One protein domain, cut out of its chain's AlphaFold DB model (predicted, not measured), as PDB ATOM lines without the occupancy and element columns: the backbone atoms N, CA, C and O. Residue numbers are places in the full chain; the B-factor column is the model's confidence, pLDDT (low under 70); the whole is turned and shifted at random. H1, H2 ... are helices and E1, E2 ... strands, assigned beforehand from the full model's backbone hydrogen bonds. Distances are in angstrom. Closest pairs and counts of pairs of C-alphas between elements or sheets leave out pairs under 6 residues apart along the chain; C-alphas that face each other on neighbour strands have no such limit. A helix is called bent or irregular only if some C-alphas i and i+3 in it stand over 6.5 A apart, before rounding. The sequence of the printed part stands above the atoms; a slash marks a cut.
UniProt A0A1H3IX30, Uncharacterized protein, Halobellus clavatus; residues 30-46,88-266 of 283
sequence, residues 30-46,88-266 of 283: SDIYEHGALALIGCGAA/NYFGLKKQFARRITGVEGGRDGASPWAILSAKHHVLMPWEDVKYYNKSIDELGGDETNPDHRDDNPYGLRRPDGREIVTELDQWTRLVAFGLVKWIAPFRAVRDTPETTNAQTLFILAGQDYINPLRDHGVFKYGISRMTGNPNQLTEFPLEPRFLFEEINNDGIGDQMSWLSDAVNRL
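AT A GLANCE: This is residues 30 to 46 and 88 to 266 of the 283 residues of an uncharacterized protein of Halobellus clavatus (UniProt A0A1H3IX30). A strongly twisted sheet of five strands, E3, E2, E1, E5 and E6, stands in the middle between helices: the long helix H3 runs over one face, H2 over the other, and H7 packs beside H2. The unnamed stretch of residues 131 to 166 makes one end of the longest axis, and H7 lies toward the other end. The printed part has 196 residues with seven named helices and six named strands, in the order H1 E1 H2 E2 E3 E4 H3 E5 H4 H5 E6 H6 H7; the sheet is mixed, and E4 pairs with no named strand. The class is mixed, helices and strands, though under half of the residues, 94 of 196, are in named elements. The whole is compact, with a radius of gyration of the C-alphas of 17.1 A, and it spans 50 by 43 by 33 A.

IN THESE COORDINATES: H1, residues 30 to 33, begins at C-alpha 30, (191.130, 191.094, 225.984). E1 is residues 37 to 42, 16.4 A long. After the cut, H2 is residues 88 to 100, 18.4 A long. E2 is residues 113 to 117, E3 residues 121 to 123 and E4 residues 128 to 130. H3, residues 167 to 186, begins at C-alpha 167, (191.583, 227.213, 243.044), and is 29.7 A long; it is irregular, but only just, with C-alphas 182 and 185 standing 6.9 A apart. E5 is residues 200 to 204, H4 residues 207 to 215, H5 residues 218 to 221, E6 residues 239 to 242 and H6 residues 243 to 246. H7, residues 252 to 265, is 19.9 A long and ends at C-alpha 265, (188.831, 195.832, 216.889).

HOW THE PARTS SIT: The sheet runs E3, E2, E1, E5, E6, with E3 and E6 as edge strands. E1 and E5 are parallel at 22 degrees, with N 40 and O 202 at 2.8 A. E2 and E1 are parallel at 25 degrees, with N 114 and O 39 at 2.9 A. E2 and E3 form an antiparallel hairpin, with N 115 and O 123 at 2.8 A. E5 and E6 are parallel at 21 degrees, with N 201 and O 239 at 2.8 A; with H4 and H5 between them they make a strand-helix-strand unit, two parallel neighbour strands joined through helices, whose crossover is right-handed. These N and O pairs are within hydrogen-bond range. There are three layers, helices on both faces of the sheet: H3 and H4 on one, H2 on the other. H2 lies over E1 at a height over the sheet of 9.3 A and runs along the strands, at 3 degrees to E1 on the local plane; their closest C-alphas, of Ala 39 and Ala 97, are 5.6 A apart. H3 has a height over the sheet of 7.7 A; its closest C-alphas to E3 are those of Val 175 and His 121, 4.8 A. H2 and H7 touch, the C-alphas of Phe 96 and Val 263 being closest at 5.4 A, and run the same way at a tilt of 38 degrees, only just steep. H3 touches H5 with residues 172 to 176 alone, closest at the C-alphas of Ala 176 and Val 218, 5.4 A. H3 and H4 only just touch, with 3 pairs of C-alphas within 8 A, the closest those of Thr 172 and Leu 213 at 5.7 A, and stand about perpendicular at 86 degrees. H5 and H6 only graze the sheet; H1 and H7 are not on it. E4 is apart from E3 and H3. Every O i to N i+4 pair is within hydrogen-bond range in H2 and H7, against 14 of 16 in H3 and 3 of 5 in H4; H1, H5 and H6 are too short for such a pair.

THE WHOLE: The C-alphas farthest apart, of Pro 146 and Glu 194, stand 52.4 A apart. Residues 47 to 87 are cut out, and C-alphas 46 and 88 are 9.3 A apart across the cut. The long links are H2 to E2, E4 to H3, H3 to E5 and H5 to E6. The mean pLDDT of the printed part is 82.8; it is under 70 at residues 30 to 35, 102 to 109, 187 to 197 and 222 to 234.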
ATOM      1  N   SER A  30     191.830 192.018 225.085       57.16
ATOM      2  CA  SER A  30     191.130 191.094 225.984       57.16
ATOM      3  C   SER A  30     191.381 191.391 227.461       57.16
ATOM      4  O   SER A  30     190.421 191.415 228.223       57.16
ATOM      5  N   ASP A  31     192.611 191.734 227.850       58.81
ATOM      6  CA  ASP A  31     192.977 192.004 229.251       58.81
ATOM      7  C   ASP A  31     192.248 193.245 229.804       58.81
ATOM      8  O   ASP A  31     192.035 193.390 231.006       58.81
ATOM      9  N   ILE A  32     191.825 194.154 228.915       62.94
ATOM     10  CA  ILE A  32     191.018 195.334 229.264       62.94
ATOM     11  C   ILE A  32     189.601 194.922 229.704       62.94
ATOM     12  O   ILE A  32     188.991 195.616 230.521       62.94
ATOM     13  N   TYR A  33     189.073 193.804 229.192       59.59
ATOM     14  CA  TYR A  33     187.703 193.348 229.445       59.59
ATOM     15  C   TYR A  33     187.541 192.497 230.701       59.59
ATOM     16  O   TYR A  33     186.443 192.459 231.257       59.59
ATOM     17  N   GLU A  34     188.597 191.826 231.161       58.50
ATOM     18  CA  GLU A  34     188.486 190.798 232.205       58.50
ATOM     19  C   GLU A  34     188.095 191.349 233.590       58.50
ATOM     20  O   GLU A  34     187.616 190.604 234.444       58.50
ATOM     21  N   HIS A  35     188.232 192.661 233.818       57.34
ATOM     22  CA  HIS A  35     188.265 193.227 235.171       57.34
ATOM     23  C   HIS A  35     187.126 194.191 235.543       57.34
ATOM     24  O   HIS A  35     187.182 194.806 236.606       57.34
ATOM     25  N   GLY A  36     186.081 194.344 234.724       73.44
ATOM     26  CA  GLY A  36     185.014 195.315 235.001       73.44
ATOM     27  C   GLY A  36     185.560 196.750 235.016       73.44
ATOM     28  O   GLY A  36     186.024 197.270 236.032       73.44
ATOM     29  N   ALA A  37     185.541 197.405 233.863       84.69
ATOM     30  CA  ALA A  37     186.174 198.705 233.696       84.69
ATOM     31  C   ALA A  37     185.186 199.871 233.833       84.69
ATOM     32  O   ALA A  37     184.076 199.829 233.296       84.69
ATOM     33  N   LEU A  38     185.635 200.946 234.483       89.75
ATOM     34  CA  LEU A  38     185.063 202.286 234.346       89.75
ATOM     35  C   LEU A  38     185.984 203.164 233.497       89.75
ATOM     36  O   LEU A  38     187.191 202.928 233.435       89.75
ATOM     37  N   ALA A  39     185.435 204.212 232.885       93.94
ATOM     38  CA  ALA A  39     186.215 205.148 232.077       93.94
ATOM     39  C   ALA A  39     185.972 206.615 232.465       93.94
ATOM     40  O   ALA A  39     184.845 207.102 232.452       93.94
ATOM     41  N   LEU A  40     187.042 207.351 232.758       96.62
ATOM     42  CA  LEU A  40     187.016 208.797 232.966       96.62
ATOM     43  C   LEU A  40     187.615 209.495 231.745       96.62
ATOM     44  O   LEU A  40     188.808 209.364 231.473       96.62
ATOM     45  N   ILE A  41     186.806 210.258 231.012       96.31
ATOM     46  CA  ILE A  41     187.242 210.925 229.780       96.31
ATOM     47  C   ILE A  41     187.501 212.410 230.013       96.31
ATOM     48  O   ILE A  41     186.646 213.116 230.534       96.31
ATOM     49  N   GLY A  42     188.666 212.914 229.604       95.25
ATOM     50  CA  GLY A  42     188.921 214.357 229.604       95.25
ATOM     51  C   GLY A  42     187.958 215.082 228.662       95.25
ATOM     52  O   GLY A  42     187.722 214.611 227.542       95.25
ATOM     53  N   CYS A  43     187.403 216.211 229.102       88.50
ATOM     54  CA  CYS A  43     186.478 217.002 228.301       88.50
ATOM     55  C   CYS A  43     187.117 217.519 227.001       88.50
ATOM     56  O   CYS A  43     188.322 217.761 226.928       88.50
ATOM     57  N   GLY A  44     186.296 217.706 225.964       80.25
ATOM     58  CA  GLY A  44     186.736 218.340 224.723       80.25
ATOM     59  C   GLY A  44     186.825 219.864 224.856       80.25
ATOM     60  O   GLY A  44     186.017 220.489 225.544       80.25
ATOM     61  N   ALA A  45     187.775 220.483 224.155       85.62
ATOM     62  CA  ALA A  45     187.829 221.942 224.052       85.62
ATOM     63  C   ALA A  45     186.630 222.481 223.251       85.62
ATOM     64  O   ALA A  45     185.912 223.361 223.729       85.62
ATOM     65  N   ALA A  46     186.376 221.884 222.077       90.81
ATOM     66  CA  ALA A  46     185.258 222.231 221.205       90.81
ATOM     67  C   ALA A  46     183.919 221.794 221.814       90.81
ATOM     68  O   ALA A  46     183.742 220.627 222.183       90.81
ATOM     69  N   ASN A  88     186.019 215.447 217.224       94.06
ATOM     70  CA  ASN A  88     186.224 214.042 216.838       94.06
ATOM     71  C   ASN A  88     186.993 213.252 217.905       94.06
ATOM     72  O   ASN A  88     186.660 212.105 218.191       94.06
ATOM     73  N   TYR A  89     187.991 213.877 218.532       94.44
ATOM     74  CA  TYR A  89     188.791 213.251 219.581       94.44
ATOM     75  C   TYR A  89     187.946 212.856 220.803       94.44
ATOM     76  O   TYR A  89     188.035 211.724 221.276       94.44
ATOM     77  N   PHE A  90     187.059 213.742 221.272       95.38
ATOM     78  CA  PHE A  90     186.096 213.400 222.323       95.38
ATOM     79  C   PHE A  90     185.130 212.294 221.872       95.38
ATOM     80  O   PHE A  90     184.851 211.370 222.635       95.38
ATOM     81  N   GLY A  91     184.665 212.351 220.620       94.62
ATOM     82  CA  GLY A  91     183.833 211.307 220.021       94.62
ATOM     83  C   GLY A  91     184.480 209.920 220.081       94.62
ATOM     84  O   GLY A  91     183.825 208.966 220.500       94.62
ATOM     85  N   LEU A  92     185.768 209.814 219.740       94.56
ATOM     86  CA  LEU A  92     186.539 208.569 219.810       94.56
ATOM     87  C   LEU A  92     186.728 208.075 221.249       94.56
ATOM     88  O   LEU A  92     186.505 206.897 221.513       94.56
ATOM     89  N   LYS A  93     187.053 208.963 222.200       95.12
ATOM     90  CA  LYS A  93     187.122 208.596 223.629       95.12
ATOM     91  C   LYS A  93     185.794 208.053 224.138       95.12
ATOM     92  O   LYS A  93     185.785 207.043 224.831       95.12
ATOM     93  N   LYS A  94     184.679 208.703 223.783       93.56
ATOM     94  CA  LYS A  94     183.325 208.265 224.146       93.56
ATOM     95  C   LYS A  94     183.019 206.882 223.573       93.56
ATOM     96  O   LYS A  94     182.489 206.040 224.290       93.56
ATOM     97  N   GLN A  95     183.327 206.648 222.298       91.56
ATOM     98  CA  GLN A  95     183.118 205.343 221.667       91.56
ATOM     99  C   GLN A  95     183.956 204.266 222.351       91.56
ATOM    100  O   GLN A  95     183.396 203.272 222.798       91.56
ATOM    101  N   PHE A  96     185.257 204.505 222.516       91.00
ATOM    102  CA  PHE A  96     186.157 203.578 223.190       91.00
ATOM    103  C   PHE A  96     185.696 203.277 224.620       91.00
ATOM    104  O   PHE A  96     185.518 202.112 224.953       91.00
ATOM    105  N   ALA A  97     185.387 204.309 225.418       90.94
ATOM    106  CA  ALA A  97     184.844 204.170 226.768       90.94
ATOM    107  C   ALA A  97     183.611 203.261 226.791       90.94
ATOM    108  O   ALA A  97     183.585 202.304 227.550       90.94
ATOM    109  N   ARG A  98     182.631 203.493 225.905       87.06
ATOM    110  CA  ARG A  98     181.425 202.654 225.810       87.06
ATOM    111  C   ARG A  98     181.718 201.197 225.459       87.06
ATOM    112  O   ARG A  98     180.939 200.344 225.864       87.06
ATOM    113  N   ARG A  99     182.773 200.922 224.681       83.12
ATOM    114  CA  ARG A  99     183.176 199.553 224.324       83.12
ATOM    115  C   ARG A  99     183.825 198.845 225.510       83.12
ATOM    116  O   ARG A  99     183.427 197.733 225.819       83.12
ATOM    117  N   ILE A 100     184.766 199.495 226.194       81.94
ATOM    118  CA  ILE A 100     185.547 198.857 227.267       81.94
ATOM    119  C   ILE A 100     184.789 198.733 228.588       81.94
ATOM    120  O   ILE A 100     185.103 197.874 229.406       81.94
ATOM    121  N   THR A 101     183.792 199.586 228.825       77.06
ATOM    122  CA  THR A 101     183.007 199.549 230.055       77.06
ATOM    123  C   THR A 101     181.987 198.411 230.000       77.06
ATOM    124  O   THR A 101     180.815 198.635 229.708       77.06
ATOM    125  N   GLY A 102     182.443 197.184 230.254       58.25
ATOM    126  CA  GLY A 102     181.648 195.946 230.236       58.25
ATOM    127  C   GLY A 102     180.798 195.697 231.488       58.25
ATOM    128  O   GLY A 102     180.393 194.567 231.740       58.25
ATOM    129  N   VAL A 103     180.555 196.723 232.305       58.88
ATOM    130  CA  VAL A 103     179.706 196.611 233.494       58.88
ATOM    131  C   VAL A 103     178.285 196.992 233.080       58.88
ATOM    132  O   VAL A 103     178.027 198.169 232.812       58.88
ATOM    133  N   GLU A 104     177.373 196.009 232.992       53.34
ATOM    134  CA  GLU A 104     175.934 196.292 232.899       53.34
ATOM    135  C   GLU A 104     175.587 197.286 234.005       53.34
ATOM    136  O   GLU A 104     175.983 197.077 235.152       53.34
ATOM    137  N   GLY A 105     174.959 198.399 233.607       50.84
ATOM    138  CA  GLY A 105     174.855 199.645 234.365       50.84
ATOM    139  C   GLY A 105     174.861 199.444 235.874       50.84
ATOM    140  O   GLY A 105     174.060 198.679 236.411       50.84
ATOM    141  N   GLY A 106     175.770 200.152 236.555       51.94
ATOM    142  CA  GLY A 106     175.782 200.201 238.015       51.94
ATOM    143  C   GLY A 106     174.373 200.486 238.532       51.94
ATOM    144  O   GLY A 106     173.547 201.032 237.790       51.94
ATOM    145  N   ARG A 107     174.085 200.091 239.780       53.12
ATOM    146  CA  ARG A 107     172.732 200.205 240.360       53.12
ATOM    147  C   ARG A 107     172.085 201.541 239.966       53.12
ATOM    148  O   ARG A 107     172.754 202.574 239.983       53.12
ATOM    149  N   ASP A 108     170.809 201.495 239.593       60.28
ATOM    150  CA  ASP A 108     169.998 202.667 239.229       60.28
ATOM    151  C   ASP A 108     170.351 203.345 237.884       60.28
ATOM    152  O   ASP A 108     170.027 204.511 237.667       60.28
ATOM    153  N   GLY A 109     170.982 202.624 236.948       68.06
ATOM    154  CA  GLY A 109     171.251 203.139 235.597       68.06
ATOM    155  C   GLY A 109     172.468 204.066 235.522       68.06
ATOM    156  O   GLY A 109     172.568 204.898 234.615       68.06
ATOM    157  N   ALA A 110     173.405 203.933 236.467       77.81
ATOM    158  CA  ALA A 110     174.624 204.727 236.483       77.81
ATOM    159  C   ALA A 110     175.491 204.448 235.239       77.81
ATOM    160  O   ALA A 110     175.716 203.295 234.864       77.81
ATOM    161  N   SER A 111     176.023 205.498 234.603       87.81
ATOM    162  CA  SER A 111     176.879 205.342 233.424       87.81
ATOM    163  C   SER A 111     178.251 204.862 233.874       87.81
ATOM    164  O   SER A 111     178.843 205.488 234.761       87.81
ATOM    165  N   PRO A 112     178.790 203.801 233.253       88.81
ATOM    166  CA  PRO A 112     180.105 203.288 233.607       88.81
ATOM    167  C   PRO A 112     181.247 204.165 233.066       88.81
ATOM    168  O   PRO A 112     182.423 203.844 233.224       88.81
ATOM    169  N   TRP A 113     180.921 205.305 232.453       93.62
ATOM    170  CA  TRP A 113     181.880 206.336 232.101       93.62
ATOM    171  C   TRP A 113     181.402 207.721 232.548       93.62
ATOM    172  O   TRP A 113     180.204 207.990 232.643       93.62
ATOM    173  N   ALA A 114     182.355 208.607 232.816       95.75
ATOM    174  CA  ALA A 114     182.116 209.988 233.225       95.75
ATOM    175  C   ALA A 114     183.113 210.935 232.548       95.75
ATOM    176  O   ALA A 114     184.104 210.504 231.956       95.75
ATOM    177  N   ILE A 115     182.847 212.238 232.625       97.25
ATOM    178  CA  ILE A 115     183.636 213.285 231.971       97.25
ATOM    179  C   ILE A 115     184.386 214.098 233.029       97.25
ATOM    180  O   ILE A 115     183.774 214.682 233.918       97.25
ATOM    181  N   LEU A 116     185.706 214.189 232.902       97.56
ATOM    182  CA  LEU A 116     186.555 215.080 233.684       97.56
ATOM    183  C   LEU A 116     186.531 216.489 233.069       97.56
ATOM    184  O   LEU A 116     186.935 216.672 231.921       97.56
ATOM    185  N   SER A 117     186.055 217.476 233.827       95.94
ATOM    186  CA  SER A 117     185.863 218.868 233.399       95.94
ATOM    187  C   SER A 117     186.580 219.848 234.329       95.94
ATOM    188  O   SER A 117     186.528 219.714 235.551       95.94
ATOM    189  N   ALA A 118     187.185 220.894 233.760       94.25
ATOM    190  CA  ALA A 118     187.786 221.979 234.544       94.25
ATOM    191  C   ALA A 118     186.737 222.807 235.313       94.25
ATOM    192  O   ALA A 118     186.997 223.262 236.420       94.25
ATOM    193  N   LYS A 119     185.525 222.975 234.766       93.94
ATOM    194  CA  LYS A 119     184.443 223.725 235.432       93.94
ATOM    195  C   LYS A 119     183.626 222.870 236.390       93.94
ATOM    196  O   LYS A 119     183.197 223.343 237.435       93.94
ATOM    197  N   HIS A 120     183.357 221.633 235.988       94.06
ATOM    198  CA  HIS A 120     182.343 220.799 236.630       94.06
ATOM    199  C   HIS A 120     182.913 219.551 237.313       94.06
ATOM    200  O   HIS A 120     182.158 218.783 237.900       94.06
ATOM    201  N   HIS A 121     184.238 219.381 237.316       94.81
ATOM    202  CA  HIS A 121     184.944 218.299 238.005       94.81
ATOM    203  C   HIS A 121     184.669 216.929 237.376       94.81
ATOM    204  O   HIS A 121     185.343 216.569 236.416       94.81
ATOM    205  N   VAL A 122     183.685 216.181 237.875       96.12
ATOM    206  CA  VAL A 122     183.239 214.896 237.320       96.12
ATOM    207  C   VAL A 122     181.785 215.059 236.906       96.12
ATOM    208  O   VAL A 122     180.918 215.222 237.759       96.12
ATOM    209  N   LEU A 123     181.545 215.032 235.599       94.00
ATOM    210  CA  LEU A 123     180.232 215.167 234.979       94.00
ATOM    211  C   LEU A 123     179.707 213.816 234.525       94.00
ATOM    212  O   LEU A 123     180.410 213.058 233.843       94.00
ATOM    213  N   MET A 124     178.439 213.561 234.815       92.62
ATOM    214  CA  MET A 124     177.752 212.404 234.271       92.62
ATOM    215  C   MET A 124     177.311 212.670 232.824       92.62
ATOM    216  O   MET A 124     176.880 213.776 232.492       92.62
ATOM    217  N   PRO A 125     177.351 211.663 231.933       93.56
ATOM    218  CA  PRO A 125     177.044 211.842 230.510       93.56
ATOM    219  C   PRO A 125     175.664 212.437 230.193       93.56
ATOM    220  O   PRO A 125     175.488 213.046 229.137       93.56
ATOM    221  N   TRP A 126     174.679 212.226 231.069       91.00
ATOM    222  CA  TRP A 126     173.286 212.657 230.903       91.00
ATOM    223  C   TRP A 126     172.946 213.973 231.614       91.00
ATOM    224  O   TRP A 126     171.795 214.411 231.545       91.00
ATOM    225  N   GLU A 127     173.885 214.573 232.344       91.06
ATOM    226  CA  GLU A 127     173.641 215.860 232.996       91.06
ATOM    227  C   GLU A 127     173.500 216.947 231.934       91.06
ATOM    228  O   GLU A 127     174.271 216.982 230.974       91.06
ATOM    229  N   ASP A 128     172.494 217.808 232.086       92.62
ATOM    230  CA  ASP A 128     172.343 218.990 231.244       92.62
ATOM    231  C   ASP A 128     173.359 220.044 231.678       92.62
ATOM    232  O   ASP A 128     173.479 220.375 232.857       92.62
ATOM    233  N   VAL A 129     174.127 220.547 230.716       92.25
ATOM    234  CA  VAL A 129     175.231 221.474 230.948       92.25
ATOM    235  C   VAL A 129     175.138 222.611 229.936       92.25
ATOM    236  O   VAL A 129     175.018 222.385 228.728       92.25
ATOM    237  N   LYS A 130     175.196 223.848 230.434       92.00
ATOM    238  CA  LYS A 130     175.283 225.047 229.591       92.00
ATOM    239  C   LYS A 130     176.629 225.126 228.896       92.00
ATOM    240  O   LYS A 130     177.623 224.564 229.360       92.00
ATOM    241  N   TYR A 131     176.687 225.916 227.830       92.38
ATOM    242  CA  TYR A 131     177.973 226.340 227.299       92.38
ATOM    243  C   TYR A 131     178.835 226.960 228.406       92.38
ATOM    244  O   TYR A 131     178.370 227.719 229.260       92.38
ATOM    245  N   TYR A 132     180.118 226.630 228.381       91.94
ATOM    246  CA  TYR A 132     181.112 227.268 229.218       91.94
ATOM    247  C   TYR A 132     182.459 227.252 228.512       91.94
ATOM    248  O   TYR A 132     182.820 226.280 227.840       91.94
ATOM    249  N   ASN A 133     183.224 228.313 228.720       91.25
ATOM    250  CA  ASN A 133     184.613 228.375 228.316       91.25
ATOM    251  C   ASN A 133     185.460 228.449 229.580       91.25
ATOM    252  O   ASN A 133     185.673 229.530 230.111       91.25
ATOM    253  N   LYS A 134     185.790 227.275 230.120       91.38
ATOM    254  CA  LYS A 134     186.736 227.143 231.220       91.38
ATOM    255  C   LYS A 134     187.654 225.964 230.949       91.38
ATOM    256  O   LYS A 134     187.151 224.846 230.764       91.38
ATOM    257  N   SER A 135     188.949 226.211 230.898       90.50
ATOM    258  CA  SER A 135     189.994 225.210 230.693       90.50
ATOM    259  C   SER A 135     190.826 225.009 231.961       90.50
ATOM    260  O   SER A 135     190.644 225.691 232.966       90.50
ATOM    261  N   ILE A 136     191.646 223.956 231.971       90.19
ATOM    262  CA  ILE A 136     192.410 223.551 233.159       90.19
ATOM    263  C   ILE A 136     193.559 224.517 233.478       90.19
ATOM    264  O   ILE A 136     193.878 224.719 234.642       90.19
ATOM    265  N   ASP A 137     194.137 225.137 232.454       89.19
ATOM    266  CA  ASP A 137     195.201 226.144 232.537       89.19
ATOM    267  C   ASP A 137     194.735 227.472 233.146       89.19
ATOM    268  O   ASP A 137     195.557 228.248 233.624       89.19
ATOM    269  N   GLU A 138     193.425 227.717 233.171       90.75
ATOM    270  CA  GLU A 138     192.831 228.868 233.853       90.75
ATOM    271  C   GLU A 138     192.668 228.645 235.363       90.75
ATOM    272  O   GLU A 138     192.346 229.593 236.072       90.75
ATOM    273  N   LEU A 139     192.867 227.418 235.873       90.81
ATOM    274  CA  LEU A 139     192.816 227.166 237.312       90.81
ATOM    275  C   LEU A 139     194.099 227.662 237.978       90.81
ATOM    276  O   LEU A 139     195.194 227.156 237.716       90.81
ATOM    277  N   GLY A 140     193.959 228.611 238.901       90.12
ATOM    278  CA  GLY A 140     195.086 229.116 239.678       90.12
ATOM    279  C   GLY A 140     195.698 228.035 240.575       90.12
ATOM    280  O   GLY A 140     195.017 227.511 241.449       90.12
ATOM    281  N   GLY A 141     196.982 227.712 240.382       91.38
ATOM    282  CA  GLY A 141     197.715 226.693 241.162       91.38
ATOM    283  C   GLY A 141     198.956 227.203 241.902       91.38
ATOM    284  O   GLY A 141     199.744 226.408 242.405       91.38
ATOM    285  N   ASP A 142     199.155 228.522 241.947       90.75
ATOM    286  CA  ASP A 142     200.301 229.155 242.618       90.75
ATOM    287  C   ASP A 142     199.854 229.774 243.944       90.75
ATOM    288  O   ASP A 142     199.189 230.806 243.955       90.75
ATOM    289  N   GLU A 143     200.245 229.158 245.061       89.44
ATOM    290  CA  GLU A 143     199.924 229.620 246.420       89.44
ATOM    291  C   GLU A 143     200.456 231.032 246.726       89.44
ATOM    292  O   GLU A 143     199.961 231.708 247.635       89.44
ATOM    293  N   THR A 144     201.479 231.483 245.991       89.69
ATOM    294  CA  THR A 144     202.087 232.804 246.167       89.69
ATOM    295  C   THR A 144     201.361 233.902 245.397       89.69
ATOM    296  O   THR A 144     201.524 235.076 245.735       89.69
ATOM    297  N   ASN A 145     200.526 233.540 244.416       91.12
ATOM    298  CA  ASN A 145     199.717 234.482 243.659       91.12
ATOM    299  C   ASN A 145     198.378 234.739 244.382       91.12
ATOM    300  O   ASN A 145     197.560 233.822 244.478       91.12
ATOM    301  N   PRO A 146     198.101 235.971 244.857       88.81
ATOM    302  CA  PRO A 146     196.832 236.305 245.504       88.81
ATOM    303  C   PRO A 146     195.594 235.992 244.654       88.81
ATOM    304  O   PRO A 146     194.583 235.585 245.218       88.81
ATOM    305  N   ASP A 147     195.685 236.128 243.328       89.38
ATOM    306  CA  ASP A 147     194.563 235.898 242.406       89.38
ATOM    307  C   ASP A 147     194.226 234.410 242.243       89.38
ATOM    308  O   ASP A 147     193.143 234.062 241.784       89.38
ATOM    309  N   HIS A 148     195.148 233.520 242.616       90.81
ATOM    310  CA  HIS A 148     194.947 232.072 242.562       90.81
ATOM    311  C   HIS A 148     194.390 231.509 243.869       90.81
ATOM    312  O   HIS A 148     194.088 230.316 243.930       90.81
ATOM    313  N   ARG A 149     194.305 232.324 244.928       90.81
ATOM    314  CA  ARG A 149     193.886 231.853 246.246       90.81
ATOM    315  C   ARG A 149     192.391 231.591 246.279       90.81
ATOM    316  O   ARG A 149     191.605 232.406 245.809       90.81
ATOM    317  N   ASP A 150     192.020 230.485 246.908       90.44
ATOM    318  CA  ASP A 150     190.625 230.138 247.158       90.44
ATOM    319  C   ASP A 150     190.262 230.340 248.635       90.44
ATOM    320  O   ASP A 150     191.116 230.253 249.527       90.44
ATOM    321  N   ASP A 151     188.989 230.629 248.899       88.88
ATOM    322  CA  ASP A 151     188.478 230.755 250.262       88.88
ATOM    323  C   ASP A 151     188.131 229.368 250.825       88.88
ATOM    324  O   ASP A 151     187.307 228.634 250.280       88.88
ATOM    325  N   ASN A 152     188.734 229.010 251.960       89.38
ATOM    326  CA  ASN A 152     188.528 227.722 252.624       89.38
ATOM    327  C   ASN A 152     187.981 227.905 254.053       89.38
ATOM    328  O   ASN A 152     188.622 227.508 255.036       89.38
ATOM    329  N   PRO A 153     186.774 228.478 254.209       87.75
ATOM    330  CA  PRO A 153     186.238 228.854 255.517       87.75
ATOM    331  C   PRO A 153     185.931 227.639 256.403       87.75
ATOM    332  O   PRO A 153     185.811 227.759 257.621       87.75
ATOM    333  N   TYR A 154     185.807 226.455 255.798       84.81
ATOM    334  CA  TYR A 154     185.482 225.207 256.482       84.81
ATOM    335  C   TYR A 154     186.713 224.346 256.804       84.81
ATOM    336  O   TYR A 154     186.552 223.227 257.291       84.81
ATOM    337  N   GLY A 155     187.931 224.834 256.533       85.75
ATOM    338  CA  GLY A 155     189.170 224.105 256.820       85.75
ATOM    339  C   GLY A 155     189.258 222.751 256.108       85.75
ATOM    340  O   GLY A 155     189.821 221.794 256.646       85.75
ATOM    341  N   LEU A 156     188.664 222.655 254.916       86.56
ATOM    342  CA  LEU A 156     188.693 221.458 254.086       86.56
ATOM    343  C   LEU A 156     190.130 221.157 253.651       86.56
ATOM    344  O   LEU A 156     190.980 222.044 253.551       86.56
ATOM    345  N   ARG A 157     190.401 219.879 253.397       87.31
ATOM    346  CA  ARG A 157     191.723 219.396 252.999       87.31
ATOM    347  C   ARG A 157     191.697 218.822 251.590       87.31
ATOM    348  O   ARG A 157     190.677 218.283 251.152       87.31
ATOM    349  N   ARG A 158     192.844 218.925 250.925       88.56
ATOM    350  CA  ARG A 158     193.184 218.203 249.699       88.56
ATOM    351  C   ARG A 158     193.151 216.684 249.934       88.56
ATOM    352  O   ARG A 158     193.248 216.243 251.086       88.56
ATOM    353  N   PRO A 159     193.090 215.861 248.872       86.56
ATOM    354  CA  PRO A 159     193.126 214.400 249.000       86.56
ATOM    355  C   PRO A 159     194.395 213.859 249.685       86.56
ATOM    356  O   PRO A 159     194.337 212.867 250.413       86.56
ATOM    357  N   ASP A 160     195.536 214.530 249.519       86.69
ATOM    358  CA  ASP A 160     196.797 214.227 250.212       86.69
ATOM    359  C   ASP A 160     196.868 214.728 251.671       86.69
ATOM    360  O   ASP A 160     197.842 214.446 252.375       86.69
ATOM    361  N   GLY A 161     195.835 215.427 252.148       85.31
ATOM    362  CA  GLY A 161     195.718 215.954 253.508       85.31
ATOM    363  C   GLY A 161     196.262 217.372 253.704       85.31
ATOM    364  O   GLY A 161     196.128 217.913 254.803       85.31
ATOM    365  N   ARG A 162     196.847 217.997 252.674       88.44
ATOM    366  CA  ARG A 162     197.290 219.398 252.743       88.44
ATOM    367  C   ARG A 162     196.101 220.363 252.763       88.44
ATOM    368  O   ARG A 162     194.957 219.992 252.504       88.44
ATOM    369  N   GLU A 163     196.362 221.607 253.141       89.38
ATOM    370  CA  GLU A 163     195.368 222.680 253.074       89.38
ATOM    371  C   GLU A 163     194.971 222.994 251.634       89.38
ATOM    372  O   GLU A 163     195.783 222.849 250.729       89.38
ATOM    373  N   ILE A 164     193.726 223.419 251.443       91.81
ATOM    374  CA  ILE A 164     193.284 224.031 250.191       91.81
ATOM    375  C   ILE A 164     193.639 225.505 250.278       91.81
ATOM    376  O   ILE A 164     193.104 226.204 251.142       91.81
ATOM    377  N   VAL A 165     194.558 225.939 249.422       94.88
ATOM    378  CA  VAL A 165     195.025 227.326 249.359       94.88
ATOM    379  C   VAL A 165     194.652 227.956 248.024       94.88
ATOM    380  O   VAL A 165     194.409 229.159 247.976       94.88
ATOM    381  N   THR A 166     194.599 227.156 246.960       96.69
ATOM    382  CA  THR A 166     194.413 227.610 245.581       96.69
ATOM    383  C   THR A 166     193.136 227.071 244.942       96.69
ATOM    384  O   THR A 166     192.568 226.069 245.385       96.69
ATOM    385  N   GLU A 167     192.703 227.703 243.853       94.81
ATOM    386  CA  GLU A 167     191.583 227.213 243.044       94.81
ATOM    387  C   GLU A 167     191.844 225.791 242.509       94.81
ATOM    388  O   GLU A 167     190.942 224.949 242.496       94.81
ATOM    389  N   LEU A 168     193.086 225.485 242.122       96.25
ATOM    390  CA  LEU A 168     193.488 224.147 241.692       96.25
ATOM    391  C   LEU A 168     193.340 223.120 242.825       96.25
ATOM    392  O   LEU A 168     192.823 222.023 242.595       96.25
ATOM    393  N   ASP A 169     193.717 223.465 244.060       95.19
ATOM    394  CA  ASP A 169     193.514 222.590 245.224       95.19
ATOM    395  C   ASP A 169     192.030 222.264 245.422       95.19
ATOM    396  O   ASP A 169     191.651 221.111 245.653       95.19
ATOM    397  N   GLN A 170     191.176 223.281 245.305       94.44
ATOM    398  CA  GLN A 170     189.739 223.117 245.456       94.44
ATOM    399  C   GLN A 170     189.158 222.255 244.334       94.44
ATOM    400  O   GLN A 170     188.378 221.330 244.593       94.44
ATOM    401  N   TRP A 171     189.573 222.498 243.091       95.94
ATOM    402  CA  TRP A 171     189.160 221.701 241.944       95.94
ATOM    403  C   TRP A 171     189.576 220.231 242.097       95.94
ATOM    404  O   TRP A 171     188.733 219.344 241.943       95.94
ATOM    405  N   THR A 172     190.828 219.943 242.477       94.94
ATOM    406  CA  THR A 172     191.300 218.556 242.676       94.94
ATOM    407  C   THR A 172     190.523 217.843 243.784       94.94
ATOM    408  O   THR A 172     190.134 216.679 243.628       94.94
ATOM    409  N   ARG A 173     190.200 218.543 244.880       92.25
ATOM    410  CA  ARG A 173     189.312 218.031 245.931       92.25
ATOM    411  C   ARG A 173     187.920 217.699 245.382       92.25
ATOM    412  O   ARG A 173     187.353 216.657 245.727       92.25
ATOM    413  N   LEU A 174     187.324 218.596 244.600       93.69
ATOM    414  CA  LEU A 174     185.982 218.406 244.050       93.69
ATOM    415  C   LEU A 174     185.950 217.263 243.029       93.69
ATOM    416  O   LEU A 174     184.989 216.492 243.023       93.69
ATOM    417  N   VAL A 175     187.026 217.064 242.261       95.62
ATOM    418  CA  VAL A 175     187.204 215.870 241.422       95.62
ATOM    419  C   VAL A 175     187.247 214.607 242.281       95.62
ATOM    420  O   VAL A 175     186.481 213.682 242.021       95.62
ATOM    421  N   ALA A 176     188.057 214.565 243.344       92.06
ATOM    422  CA  ALA A 176     188.119 213.402 244.239       92.06
ATOM    423  C   ALA A 176     186.751 213.064 244.863       92.06
ATOM    424  O   ALA A 176     186.367 211.894 244.956       92.06
ATOM    425  N   PHE A 177     185.991 214.088 245.257       88.88
ATOM    426  CA  PHE A 177     184.627 213.939 245.762       88.88
ATOM    427  C   PHE A 177     183.671 213.381 244.696       88.88
ATOM    428  O   PHE A 177     182.926 212.437 244.971       88.88
ATOM    429  N   GLY A 178     183.710 213.936 243.482       91.38
ATOM    430  CA  GLY A 178     182.901 213.491 242.349       91.38
ATOM    431  C   GLY A 178     183.187 212.041 241.958       91.38
ATOM    432  O   GLY A 178     182.253 211.257 241.810       91.38
ATOM    433  N   LEU A 179     184.464 211.650 241.901       91.12
ATOM    434  CA  LEU A 179     184.873 210.276 241.599       91.12
ATOM    435  C   LEU A 179     184.297 209.282 242.604       91.12
ATOM    436  O   LEU A 179     183.761 208.251 242.213       91.12
ATOM    437  N   VAL A 180     184.355 209.579 243.904       84.88
ATOM    438  CA  VAL A 180     183.840 208.645 244.916       84.88
ATOM    439  C   VAL A 180     182.328 208.491 244.818       84.88
ATOM    440  O   VAL A 180     181.835 207.368 244.925       84.88
ATOM    441  N   LYS A 181     181.601 209.588 244.576       85.25
ATOM    442  CA  LYS A 181     180.153 209.538 244.339       85.25
ATOM    443  C   LYS A 181     179.808 208.715 243.103       85.25
ATOM    444  O   LYS A 181     178.925 207.870 243.179       85.25
ATOM    445  N   TRP A 182     180.515 208.947 242.001       89.38
ATOM    446  CA  TRP A 182     180.286 208.249 240.742       89.38
ATOM    447  C   TRP A 182     180.627 206.755 240.818       89.38
ATOM    448  O   TRP A 182     179.888 205.944 240.279       89.38
ATOM    449  N   ILE A 183     181.699 206.373 241.520       85.88
ATOM    450  CA  ILE A 183     182.140 204.971 241.625       85.88
ATOM    451  C   ILE A 183     181.258 204.164 242.593       85.88
ATOM    452  O   ILE A 183     181.157 202.946 242.461       85.88
ATOM    453  N   ALA A 184     180.625 204.803 243.584       80.94
ATOM    454  CA  ALA A 184     179.874 204.110 244.637       80.94
ATOM    455  C   ALA A 184     178.817 203.093 244.137       80.94
ATOM    456  O   ALA A 184     178.777 201.999 244.705       80.94
ATOM    457  N   PRO A 185     178.017 203.364 243.082       80.00
ATOM    458  CA  PRO A 185     177.031 202.416 242.546       80.00
ATOM    459  C   PRO A 185     177.626 201.154 241.899       80.00
ATOM    460  O   PRO A 185     176.904 200.177 241.710       80.00
ATOM    461  N   PHE A 186     178.924 201.160 241.570       78.81
ATOM    462  CA  PHE A 186     179.640 200.056 240.913       78.81
ATOM    463  C   PHE A 186     180.388 199.142 241.894       78.81
ATOM    464  O   PHE A 186     181.148 198.269 241.475       78.81
ATOM    465  N   ARG A 187     180.208 199.357 243.204       68.56
ATOM    466  CA  ARG A 187     180.799 198.528 244.262       68.56
ATOM    467  C   ARG A 187     179.778 197.501 244.759       68.56
ATOM    468  O   ARG A 187     178.625 197.857 245.023       68.56
ATOM    469  N   ALA A 188     180.188 196.249 244.966       56.88
ATOM    470  CA  ALA A 188     179.332 195.234 245.573       56.88
ATOM    471  C   ALA A 188     178.947 195.615 247.011       56.88
ATOM    472  O   ALA A 188     179.707 195.460 247.967       56.88
ATOM    473  N   VAL A 189     177.706 196.061 247.200       48.72
ATOM    474  CA  VAL A 189     177.036 195.973 248.496       48.72
ATOM    475  C   VAL A 189     176.546 194.527 248.622       48.72
ATOM    476  O   VAL A 189     175.436 194.233 248.189       48.72
ATOM    477  N   ARG A 190     177.384 193.658 249.206       45.53
ATOM    478  CA  ARG A 190     177.047 192.366 249.852       45.53
ATOM    479  C   ARG A 190     176.962 191.029 249.082       45.53
ATOM    480  O   ARG A 190     176.716 190.054 249.782       45.53
ATOM    481  N   ASP A 191     177.255 190.899 247.787       36.16
ATOM    482  CA  ASP A 191     177.191 189.574 247.124       36.16
ATOM    483  C   ASP A 191     178.535 189.022 246.618       36.16
ATOM    484  O   ASP A 191     179.540 189.730 246.537       36.16
ATOM    485  N   THR A 192     178.531 187.703 246.388       37.66
ATOM    486  CA  THR A 192     179.655 186.809 246.070       37.66
ATOM    487  C   THR A 192     180.529 187.272 244.892       37.66
ATOM    488  O   THR A 192     180.040 187.994 244.028       37.66
ATOM    489  N   PRO A 193     181.800 186.820 244.806       41.62
ATOM    490  CA  PRO A 193     182.853 187.365 243.925       41.62
ATOM    491  C   PRO A 193     182.585 187.389 242.409       41.62
ATOM    492  O   PRO A 193     183.418 187.890 241.662       41.62
ATOM    493  N   GLU A 194     181.471 186.831 241.948       40.16
ATOM    494  CA  GLU A 194     181.233 186.477 240.547       40.16
ATOM    495  C   GLU A 194     180.309 187.465 239.811       40.16
ATOM    496  O   GLU A 194     180.113 187.321 238.608       40.16
ATOM    497  N   THR A 195     179.777 188.501 240.476       44.50
ATOM    498  CA  THR A 195     178.949 189.529 239.819       44.50
ATOM    499  C   THR A 195     179.341 190.963 240.212       44.50
ATOM    500  O   THR A 195     179.231 191.396 241.356       44.50
ATOM    501  N   THR A 196     179.787 191.714 239.199       51.72
ATOM    502  CA  THR A 196     179.719 193.185 239.106       51.72
ATOM    503  C   THR A 196     180.529 193.988 240.137       51.72
ATOM    504  O   THR A 196     179.981 194.757 240.925       51.72
ATOM    505  N   ASN A 197     181.861 193.886 240.080       65.75
ATOM    506  CA  ASN A 197     182.764 194.844 240.725       65.75
ATOM    507  C   ASN A 197     183.628 195.507 239.664       65.75
ATOM    508  O   ASN A 197     184.412 194.824 239.009       65.75
ATOM    509  N   ALA A 198     183.510 196.826 239.510       76.81
ATOM    510  CA  ALA A 198     184.546 197.537 238.782       76.81
ATOM    511  C   ALA A 198     185.879 197.369 239.528       76.81
ATOM    512  O   ALA A 198     185.915 197.580 240.741       76.81
ATOM    513  N   GLN A 199     186.952 196.992 238.833       79.94
ATOM    514  CA  GLN A 199     188.298 196.891 239.419       79.94
ATOM    515  C   GLN A 199     189.241 197.941 238.835       79.94
ATOM    516  O   GLN A 199     190.132 198.423 239.529       79.94
ATOM    517  N   THR A 200     189.014 198.341 237.582       86.75
ATOM    518  CA  THR A 200     189.889 199.262 236.846       86.75
ATOM    519  C   THR A 200     189.176 200.572 236.520       86.75
ATOM    520  O   THR A 200     188.010 200.581 236.118       86.75
ATOM    521  N   LEU A 201     189.895 201.690 236.641       91.00
ATOM    522  CA  LEU A 201     189.501 202.992 236.113       91.00
ATOM    523  C   LEU A 201     190.455 203.407 234.988       91.00
ATOM    524  O   LEU A 201     191.578 203.831 235.251       91.00
ATOM    525  N   PHE A 202     189.989 203.365 233.741       93.12
ATOM    526  CA  PHE A 202     190.735 203.913 232.610       93.12
ATOM    527  C   PHE A 202     190.584 205.427 232.539       93.12
ATOM    528  O   PHE A 202     189.475 205.962 232.495       93.12
ATOM    529  N   ILE A 203     191.711 206.128 232.481       95.38
ATOM    530  CA  ILE A 203     191.775 207.585 232.421       95.38
ATOM    531  C   ILE A 203     192.194 207.991 231.008       95.38
ATOM    532  O   ILE A 203     193.324 207.780 230.575       95.38
ATOM    533  N   LEU A 204     191.254 208.601 230.289       95.12
ATOM    534  CA  LEU A 204     191.375 209.057 228.905       95.12
ATOM    535  C   LEU A 204     191.504 210.590 228.874       95.12
ATOM    536  O   LEU A 204     190.731 211.299 228.215       95.12
ATOM    537  N   ALA A 205     192.462 211.132 229.622       94.00
ATOM    538  CA  ALA A 205     192.694 212.569 229.779       94.00
ATOM    539  C   ALA A 205     194.143 212.948 229.439       94.00
ATOM    540  O   ALA A 205     195.022 212.094 229.431       94.00
ATOM    541  N   GLY A 206     194.373 214.220 229.108       91.62
ATOM    542  CA  GLY A 206     195.721 214.741 228.866       91.62
ATOM    543  C   GLY A 206     196.485 214.994 230.168       91.62
ATOM    544  O   GLY A 206     195.884 215.086 231.241       91.62
ATOM    545  N   GLN A 207     197.805 215.155 230.055       91.81
ATOM    546  CA  GLN A 207     198.703 215.377 231.193       91.81
ATOM    547  C   GLN A 207     198.359 216.621 232.012       91.81
ATOM    548  O   GLN A 207     198.464 216.586 233.235       91.81
ATOM    549  N   ASP A 208     197.845 217.666 231.364       91.94
ATOM    550  CA  ASP A 208     197.432 218.903 232.035       91.94
ATOM    551  C   ASP A 208     196.337 218.662 233.083       91.94
ATOM    552  O   ASP A 208     196.292 219.330 234.109       91.94
ATOM    553  N   TYR A 209     195.478 217.661 232.863       93.81
ATOM    554  CA  TYR A 209     194.504 217.213 233.859       93.81
ATOM    555  C   TYR A 209     195.104 216.203 234.839       93.81
ATOM    556  O   TYR A 209     194.816 216.247 236.035       93.81
ATOM    557  N   ILE A 210     195.889 215.248 234.333       94.56
ATOM    558  CA  ILE A 210     196.365 214.100 235.113       94.56
ATOM    559  C   ILE A 210     197.376 214.521 236.177       94.56
ATOM    560  O   ILE A 210     197.238 214.093 237.323       94.56
ATOM    561  N   ASN A 211     198.365 215.344 235.825       95.38
ATOM    562  CA  ASN A 211     199.470 215.681 236.720       95.38
ATOM    563  C   ASN A 211     198.988 216.389 237.992       95.38
ATOM    564  O   ASN A 211     199.252 215.860 239.072       95.38
ATOM    565  N   PRO A 212     198.168 217.459 237.922       95.50
ATOM    566  CA  PRO A 212     197.597 218.050 239.126       95.50
ATOM    567  C   PRO A 212     196.820 217.043 239.979       95.50
ATOM    568  O   PRO A 212     197.040 216.955 241.184       95.50
ATOM    569  N   LEU A 213     195.949 216.221 239.382       95.88
ATOM    570  CA  LEU A 213     195.167 215.234 240.138       95.88
ATOM    571  C   LEU A 213     196.060 214.197 240.836       95.88
ATOM    572  O   LEU A 213     195.819 213.832 241.991       95.88
ATOM    573  N   ARG A 214     197.103 213.731 240.148       94.62
ATOM    574  CA  ARG A 214     198.087 212.780 240.671       94.62
ATOM    575  C   ARG A 214     198.881 213.389 241.826       94.62
ATOM    576  O   ARG A 214     198.932 212.782 242.896       94.62
ATOM    577  N   ASP A 215     199.409 214.596 241.645       94.38
ATOM    578  CA  ASP A 215     200.224 215.309 242.637       94.38
ATOM    579  C   ASP A 215     199.437 215.652 243.907       94.38
ATOM    580  O   ASP A 215     199.989 215.658 245.007       94.38
ATOM    581  N   HIS A 216     198.127 215.873 243.777       92.94
ATOM    582  CA  HIS A 216     197.229 216.142 244.901       92.94
ATOM    583  C   HIS A 216     196.683 214.863 245.552       92.94
ATOM    584  O   HIS A 216     195.902 214.934 246.500       92.94
ATOM    585  N   GLY A 217     197.099 213.682 245.074       90.75
ATOM    586  CA  GLY A 217     196.776 212.389 245.672       90.75
ATOM    587  C   GLY A 217     195.387 211.844 245.331       90.75
ATOM    588  O   GLY A 217     194.933 210.910 245.996       90.75
ATOM    589  N   VAL A 218     194.714 212.376 244.303       92.31
ATOM    590  CA  VAL A 218     193.336 211.999 243.926       92.31
ATOM    591  C   VAL A 218     193.218 210.498 243.661       92.31
ATOM    592  O   VAL A 218     192.354 209.837 244.234       92.31
ATOM    593  N   PHE A 219     194.129 209.949 242.855       91.38
ATOM    594  CA  PHE A 219     194.139 208.531 242.475       91.38
ATOM    595  C   PHE A 219     194.842 207.618 243.488       91.38
ATOM    596  O   PHE A 219     194.867 206.409 243.298       91.38
ATOM    597  N   LYS A 220     195.423 208.178 244.558       86.69
ATOM    598  CA  LYS A 220     196.114 207.409 245.604       86.69
ATOM    599  C   LYS A 220     195.263 207.251 246.854       86.69
ATOM    600  O   LYS A 220     195.143 206.151 247.374       86.69
ATOM    601  N   TYR A 221     194.682 208.344 247.342       78.75
ATOM    602  CA  TYR A 221     193.985 208.388 248.629       78.75
ATOM    603  C   TYR A 221     192.463 208.527 248.491       78.75
ATOM    604  O   TYR A 221     191.726 208.194 249.420       78.75
ATOM    605  N   GLY A 222     191.974 209.037 247.354       69.25
ATOM    606  CA  GLY A 222     190.562 209.384 247.184       69.25
ATOM    607  C   GLY A 222     190.054 210.384 248.239       69.25
ATOM    608  O   GLY A 222     190.807 211.197 248.768       69.25
ATOM    609  N   ILE A 223     188.753 210.329 248.562       60.84
ATOM    610  CA  ILE A 223     188.127 211.217 249.566       60.84
ATOM    611  C   ILE A 223     188.348 210.787 251.018       60.84
ATOM    612  O   ILE A 223     188.129 211.564 251.942       60.84
ATOM    613  N   SER A 224     188.722 209.541 251.261       56.56
ATOM    614  CA  SER A 224     188.593 208.949 252.592       56.56
ATOM    615  C   SER A 224     189.661 209.426 253.582       56.56
ATOM    616  O   SER A 224     189.404 209.441 254.783       56.56
ATOM    617  N   ARG A 225     190.795 209.958 253.105       58.62
ATOM    618  CA  ARG A 225     191.695 210.775 253.942       58.62
ATOM    619  C   ARG A 225     191.164 212.188 254.225       58.62
ATOM    620  O   ARG A 225     191.603 212.798 255.194       58.62
ATOM    621  N   MET A 226     190.205 212.697 253.443       59.16
ATOM    622  CA  MET A 226     189.648 214.052 253.596       59.16
ATOM    623  C   MET A 226     188.592 214.158 254.709       59.16
ATOM    624  O   MET A 226     188.338 215.253 255.199       59.16
ATOM    625  N   THR A 227     187.957 213.048 255.111       54.31
ATOM    626  CA  THR A 227     186.875 213.030 256.120       54.31
ATOM    627  C   THR A 227     187.375 212.831 257.554       54.31
ATOM    628  O   THR A 227     186.586 212.933 258.492       54.31
ATOM    629  N   GLY A 228     188.667 212.527 257.742       48.41
ATOM    630  CA  GLY A 228     189.272 212.306 259.060       48.41
ATOM    631  C   GLY A 228     188.795 211.043 259.787       48.41
ATOM    632  O   GLY A 228     189.096 210.884 260.967       48.41
ATOM    633  N   ASN A 229     188.058 210.143 259.121       53.09
ATOM    634  CA  ASN A 229     187.603 208.888 259.716       53.09
ATOM    635  C   ASN A 229     188.665 207.783 259.517       53.09
ATOM    636  O   ASN A 229     188.806 207.286 258.399       53.09
ATOM    637  N   PRO A 230     189.376 207.343 260.574       45.44
ATOM    638  CA  PRO A 230     190.441 206.339 260.473       45.44
ATOM    639  C   PRO A 230     189.948 204.935 260.074       45.44
ATOM    640  O   PRO A 230     190.769 204.068 259.798       45.44
ATOM    641  N   ASN A 231     188.627 204.712 260.025       43.91
ATOM    642  CA  ASN A 231     188.007 203.449 259.613       43.91
ATOM    643  C   ASN A 231     187.499 203.465 258.154       43.91
ATOM    644  O   ASN A 231     186.834 202.520 257.732       43.91
ATOM    645  N   GLN A 232     187.748 204.535 257.388       52.78
ATOM    646  CA  GLN A 232     187.439 204.596 255.954       52.78
ATOM    647  C   GLN A 232     188.677 204.248 255.117       52.78
ATOM    648  O   GLN A 232     189.793 204.596 255.493       52.78
ATOM    649  N   LEU A 233     188.456 203.555 253.989       52.00
ATOM    650  CA  LEU A 233     189.478 203.113 253.026       52.00
ATOM    651  C   LEU A 233     190.547 204.191 252.824       52.00
ATOM    652  O   LEU A 233     190.254 205.253 252.309       52.00
ATOM    653  N   THR A 234     191.790 203.951 253.213       63.84
ATOM    654  CA  THR A 234     192.864 204.953 253.108       63.84
ATOM    655  C   THR A 234     193.387 205.147 251.683       63.84
ATOM    656  O   THR A 234     194.266 205.989 251.476       63.84
ATOM    657  N   GLU A 235     192.850 204.385 250.729       76.44
ATOM    658  CA  GLU A 235     193.320 204.255 249.355       76.44
ATOM    659  C   GLU A 235     192.167 204.376 248.351       76.44
ATOM    660  O   GLU A 235     190.992 204.142 248.666       76.44
ATOM    661  N   PHE A 236     192.511 204.768 247.126       81.94
ATOM    662  CA  PHE A 236     191.567 204.830 246.018       81.94
ATOM    663  C   PHE A 236     191.052 203.409 245.679       81.94
ATOM    664  O   PHE A 236     191.830 202.463 245.653       81.94
ATOM    665  N   PRO A 237     189.738 203.228 245.454       79.75
ATOM    666  CA  PRO A 237     189.075 201.915 245.417       79.75
ATOM    667  C   PRO A 237     189.293 201.091 244.138       79.75
ATOM    668  O   PRO A 237     188.844 199.951 244.098       79.75
ATOM    669  N   LEU A 238     189.856 201.686 243.085       84.12
ATOM    670  CA  LEU A 238     190.040 201.078 241.766       84.12
ATOM    671  C   LEU A 238     191.500 201.232 241.355       84.12
ATOM    672  O   LEU A 238     192.147 202.186 241.776       84.12
ATOM    673  N   GLU A 239     191.996 200.366 240.484       87.62
ATOM    674  CA  GLU A 239     193.302 200.545 239.858       87.62
ATOM    675  C   GLU A 239     193.217 201.617 238.752       87.62
ATOM    676  O   GLU A 239     192.490 201.426 237.771       87.62
ATOM    677  N   PRO A 240     193.898 202.774 238.887       91.31
ATOM    678  CA  PRO A 240     193.908 203.797 237.850       91.31
ATOM    679  C   PRO A 240     194.883 203.417 236.727       91.31
ATOM    680  O   PRO A 240     196.075 203.243 236.970       91.31
ATOM    681  N   ARG A 241     194.390 203.372 235.487       91.75
ATOM    682  CA  ARG A 241     195.188 203.130 234.277       91.75
ATOM    683  C   ARG A 241     195.211 204.360 233.380       91.75
ATOM    684  O   ARG A 241     194.170 204.810 232.892       91.75
ATOM    685  N   PHE A 242     196.394 204.932 233.173       92.88
ATOM    686  CA  PHE A 242     196.590 206.168 232.411       92.88
ATOM    687  C   PHE A 242     196.864 205.825 230.950       92.88
ATOM    688  O   PHE A 242     198.002 205.823 230.492       92.88
ATOM    689  N   LEU A 243     195.801 205.516 230.206       89.81
ATOM    690  CA  LEU A 243     195.922 204.809 228.931       89.81
ATOM    691  C   LEU A 243     196.850 205.493 227.918       89.81
ATOM    692  O   LEU A 243     197.586 204.809 227.219       89.81
ATOM    693  N   PHE A 244     196.835 206.828 227.834       89.50
ATOM    694  CA  PHE A 244     197.696 207.552 226.892       89.50
ATOM    695  C   PHE A 244     199.186 207.515 227.265       89.50
ATOM    696  O   PHE A 244     200.019 207.560 226.363       89.50
ATOM    697  N   GLU A 245     199.515 207.367 228.553       89.81
ATOM    698  CA  GLU A 245     200.885 207.095 229.007       89.81
ATOM    699  C   GLU A 245     201.280 205.651 228.673       89.81
ATOM    700  O   GLU A 245     202.360 205.406 228.146       89.81
ATOM    701  N   GLU A 246     200.383 204.691 228.918       87.38
ATOM    702  CA  GLU A 246     200.646 203.261 228.709       87.38
ATOM    703  C   GLU A 246     200.874 202.898 227.236       87.38
ATOM    704  O   GLU A 246     201.745 202.088 226.927       87.38
ATOM    705  N   ILE A 247     200.127 203.516 226.313       82.38
ATOM    706  CA  ILE A 247     200.327 203.326 224.865       82.38
ATOM    707  C   ILE A 247     201.497 204.147 224.307       82.38
ATOM    708  O   ILE A 247     201.793 204.027 223.119       82.38
ATOM    709  N   ASN A 248     202.140 204.978 225.139       79.12
ATOM    710  CA  ASN A 248     203.249 205.859 224.772       79.12
ATOM    711  C   ASN A 248     202.941 206.738 223.540       79.12
ATOM    712  O   ASN A 248     203.739 206.821 222.605       79.12
ATOM    713  N   ASN A 249     201.752 207.356 223.523       75.62
ATOM    714  CA  ASN A 249     201.330 208.273 222.462       75.62
ATOM    715  C   ASN A 249     201.167 209.683 223.029       75.62
ATOM    716  O   ASN A 249     200.131 210.006 223.615       75.62
ATOM    717  N   ASP A 250     202.154 210.543 222.789       70.50
ATOM    718  CA  ASP A 250     202.143 211.919 223.300       70.50
ATOM    719  C   ASP A 250     201.286 212.866 222.437       70.50
ATOM    720  O   ASP A 250     200.778 213.878 222.919       70.50
ATOM    721  N   GLY A 251     201.081 212.538 221.155       86.19
ATOM    722  CA  GLY A 251     200.329 213.364 220.211       86.19
ATOM    723  C   GLY A 251     198.831 213.052 220.162       86.19
ATOM    724  O   GLY A 251     198.430 211.893 220.070       86.19
ATOM    725  N   ILE A 252     197.984 214.092 220.097       88.50
ATOM    726  CA  ILE A 252     196.524 213.936 219.904       88.50
ATOM    727  C   ILE A 252     196.215 213.109 218.645       88.50
ATOM    728  O   ILE A 252     195.307 212.281 218.668       88.50
ATOM    729  N   GLY A 253     196.974 213.298 217.558       90.31
ATOM    730  CA  GLY A 253     196.808 212.531 216.317       90.31
ATOM    731  C   GLY A 253     197.064 211.032 216.500       90.31
ATOM    732  O   GLY A 253     196.239 210.220 216.085       90.31
ATOM    733  N   ASP A 254     198.146 210.668 217.190       89.94
ATOM    734  CA  ASP A 254     198.501 209.270 217.465       89.94
ATOM    735  C   ASP A 254     197.488 208.617 218.410       89.94
ATOM    736  O   ASP A 254     197.028 207.499 218.171       89.94
ATOM    737  N   GLN A 255     197.051 209.351 219.438       91.94
ATOM    738  CA  GLN A 255     195.985 208.914 220.339       91.94
ATOM    739  C   GLN A 255     194.664 208.697 219.587       91.94
ATOM    740  O   GLN A 255     193.984 207.703 219.829       91.94
ATOM    741  N   MET A 256     194.294 209.589 218.660       92.62
ATOM    742  CA  MET A 256     193.103 209.424 217.819       92.62
ATOM    743  C   MET A 256     193.215 208.209 216.896       92.62
ATOM    744  O   MET A 256     192.254 207.448 216.795       92.62
ATOM    745  N   SER A 257     194.369 208.008 216.253       90.75
ATOM    746  CA  SER A 257     194.610 206.841 215.398       90.75
ATOM    747  C   SER A 257     194.474 205.548 216.199       90.75
ATOM    748  O   SER A 257     193.746 204.645 215.794       90.75
ATOM    749  N   TRP A 258     195.105 205.487 217.374       90.50
ATOM    750  CA  TRP A 258     195.028 204.327 218.254       90.50
ATOM    751  C   TRP A 258     193.601 204.070 218.753       90.50
ATOM    752  O   TRP A 258     193.140 202.935 218.703       90.50
ATOM    753  N   LEU A 259     192.872 205.110 219.184       91.44
ATOM    754  CA  LEU A 259     191.478 204.973 219.627       91.44
ATOM    755  C   LEU A 259     190.578 204.466 218.498       91.44
ATOM    756  O   LEU A 259     189.725 203.620 218.744       91.44
ATOM    757  N   SER A 260     190.761 204.971 217.277       91.06
ATOM    758  CA  SER A 260     190.003 204.519 216.108       91.06
ATOM    759  C   SER A 260     190.262 203.041 215.816       91.06
ATOM    760  O   SER A 260     189.319 202.271 215.643       91.06
ATOM    761  N   ASP A 261     191.530 202.631 215.802       88.56
ATOM    762  CA  ASP A 261     191.912 201.233 215.605       88.56
ATOM    763  C   ASP A 261     191.364 200.335 216.712       88.56
ATOM    764  O   ASP A 261     190.845 199.259 216.426       88.56
ATOM    765  N   ALA A 262     191.455 200.780 217.966       86.88
ATOM    766  CA  ALA A 262     190.924 200.050 219.101       86.88
ATOM    767  C   ALA A 262     189.407 199.883 218.960       86.88
ATOM    768  O   ALA A 262     188.937 198.756 218.928       86.88
ATOM    769  N   VAL A 263     188.640 200.960 218.756       86.62
ATOM    770  CA  VAL A 263     187.177 200.893 218.568       86.62
ATOM    771  C   VAL A 263     186.774 199.926 217.449       86.62
ATOM    772  O   VAL A 263     185.794 199.205 217.612       86.62
ATOM    773  N   ASN A 264     187.529 199.870 216.349       84.50
ATOM    774  CA  ASN A 264     187.256 198.957 215.233       84.50
ATOM    775  C   ASN A 264     187.553 197.481 215.545       84.50
ATOM    776  O   ASN A 264     186.961 196.603 214.925       84.50
ATOM    777  N   ARG A 265     188.490 197.200 216.457       80.50
ATOM    778  CA  ARG A 265     188.831 195.832 216.889       80.50
ATOM    779  C   ARG A 265     187.907 195.310 217.980       80.50
ATOM    780  O   ARG A 265     187.836 194.104 218.183       80.50
ATOM    781  N   LEU A 266     187.267 196.211 218.713       73.81
ATOM    782  CA  LEU A 266     186.328 195.865 219.765       73.81
ATOM    783  C   LEU A 266     184.963 195.595 219.138       73.81
ATOM    784  O   LEU A 266     184.487 196.405 218.343       73.81
TER     785      LEU A 266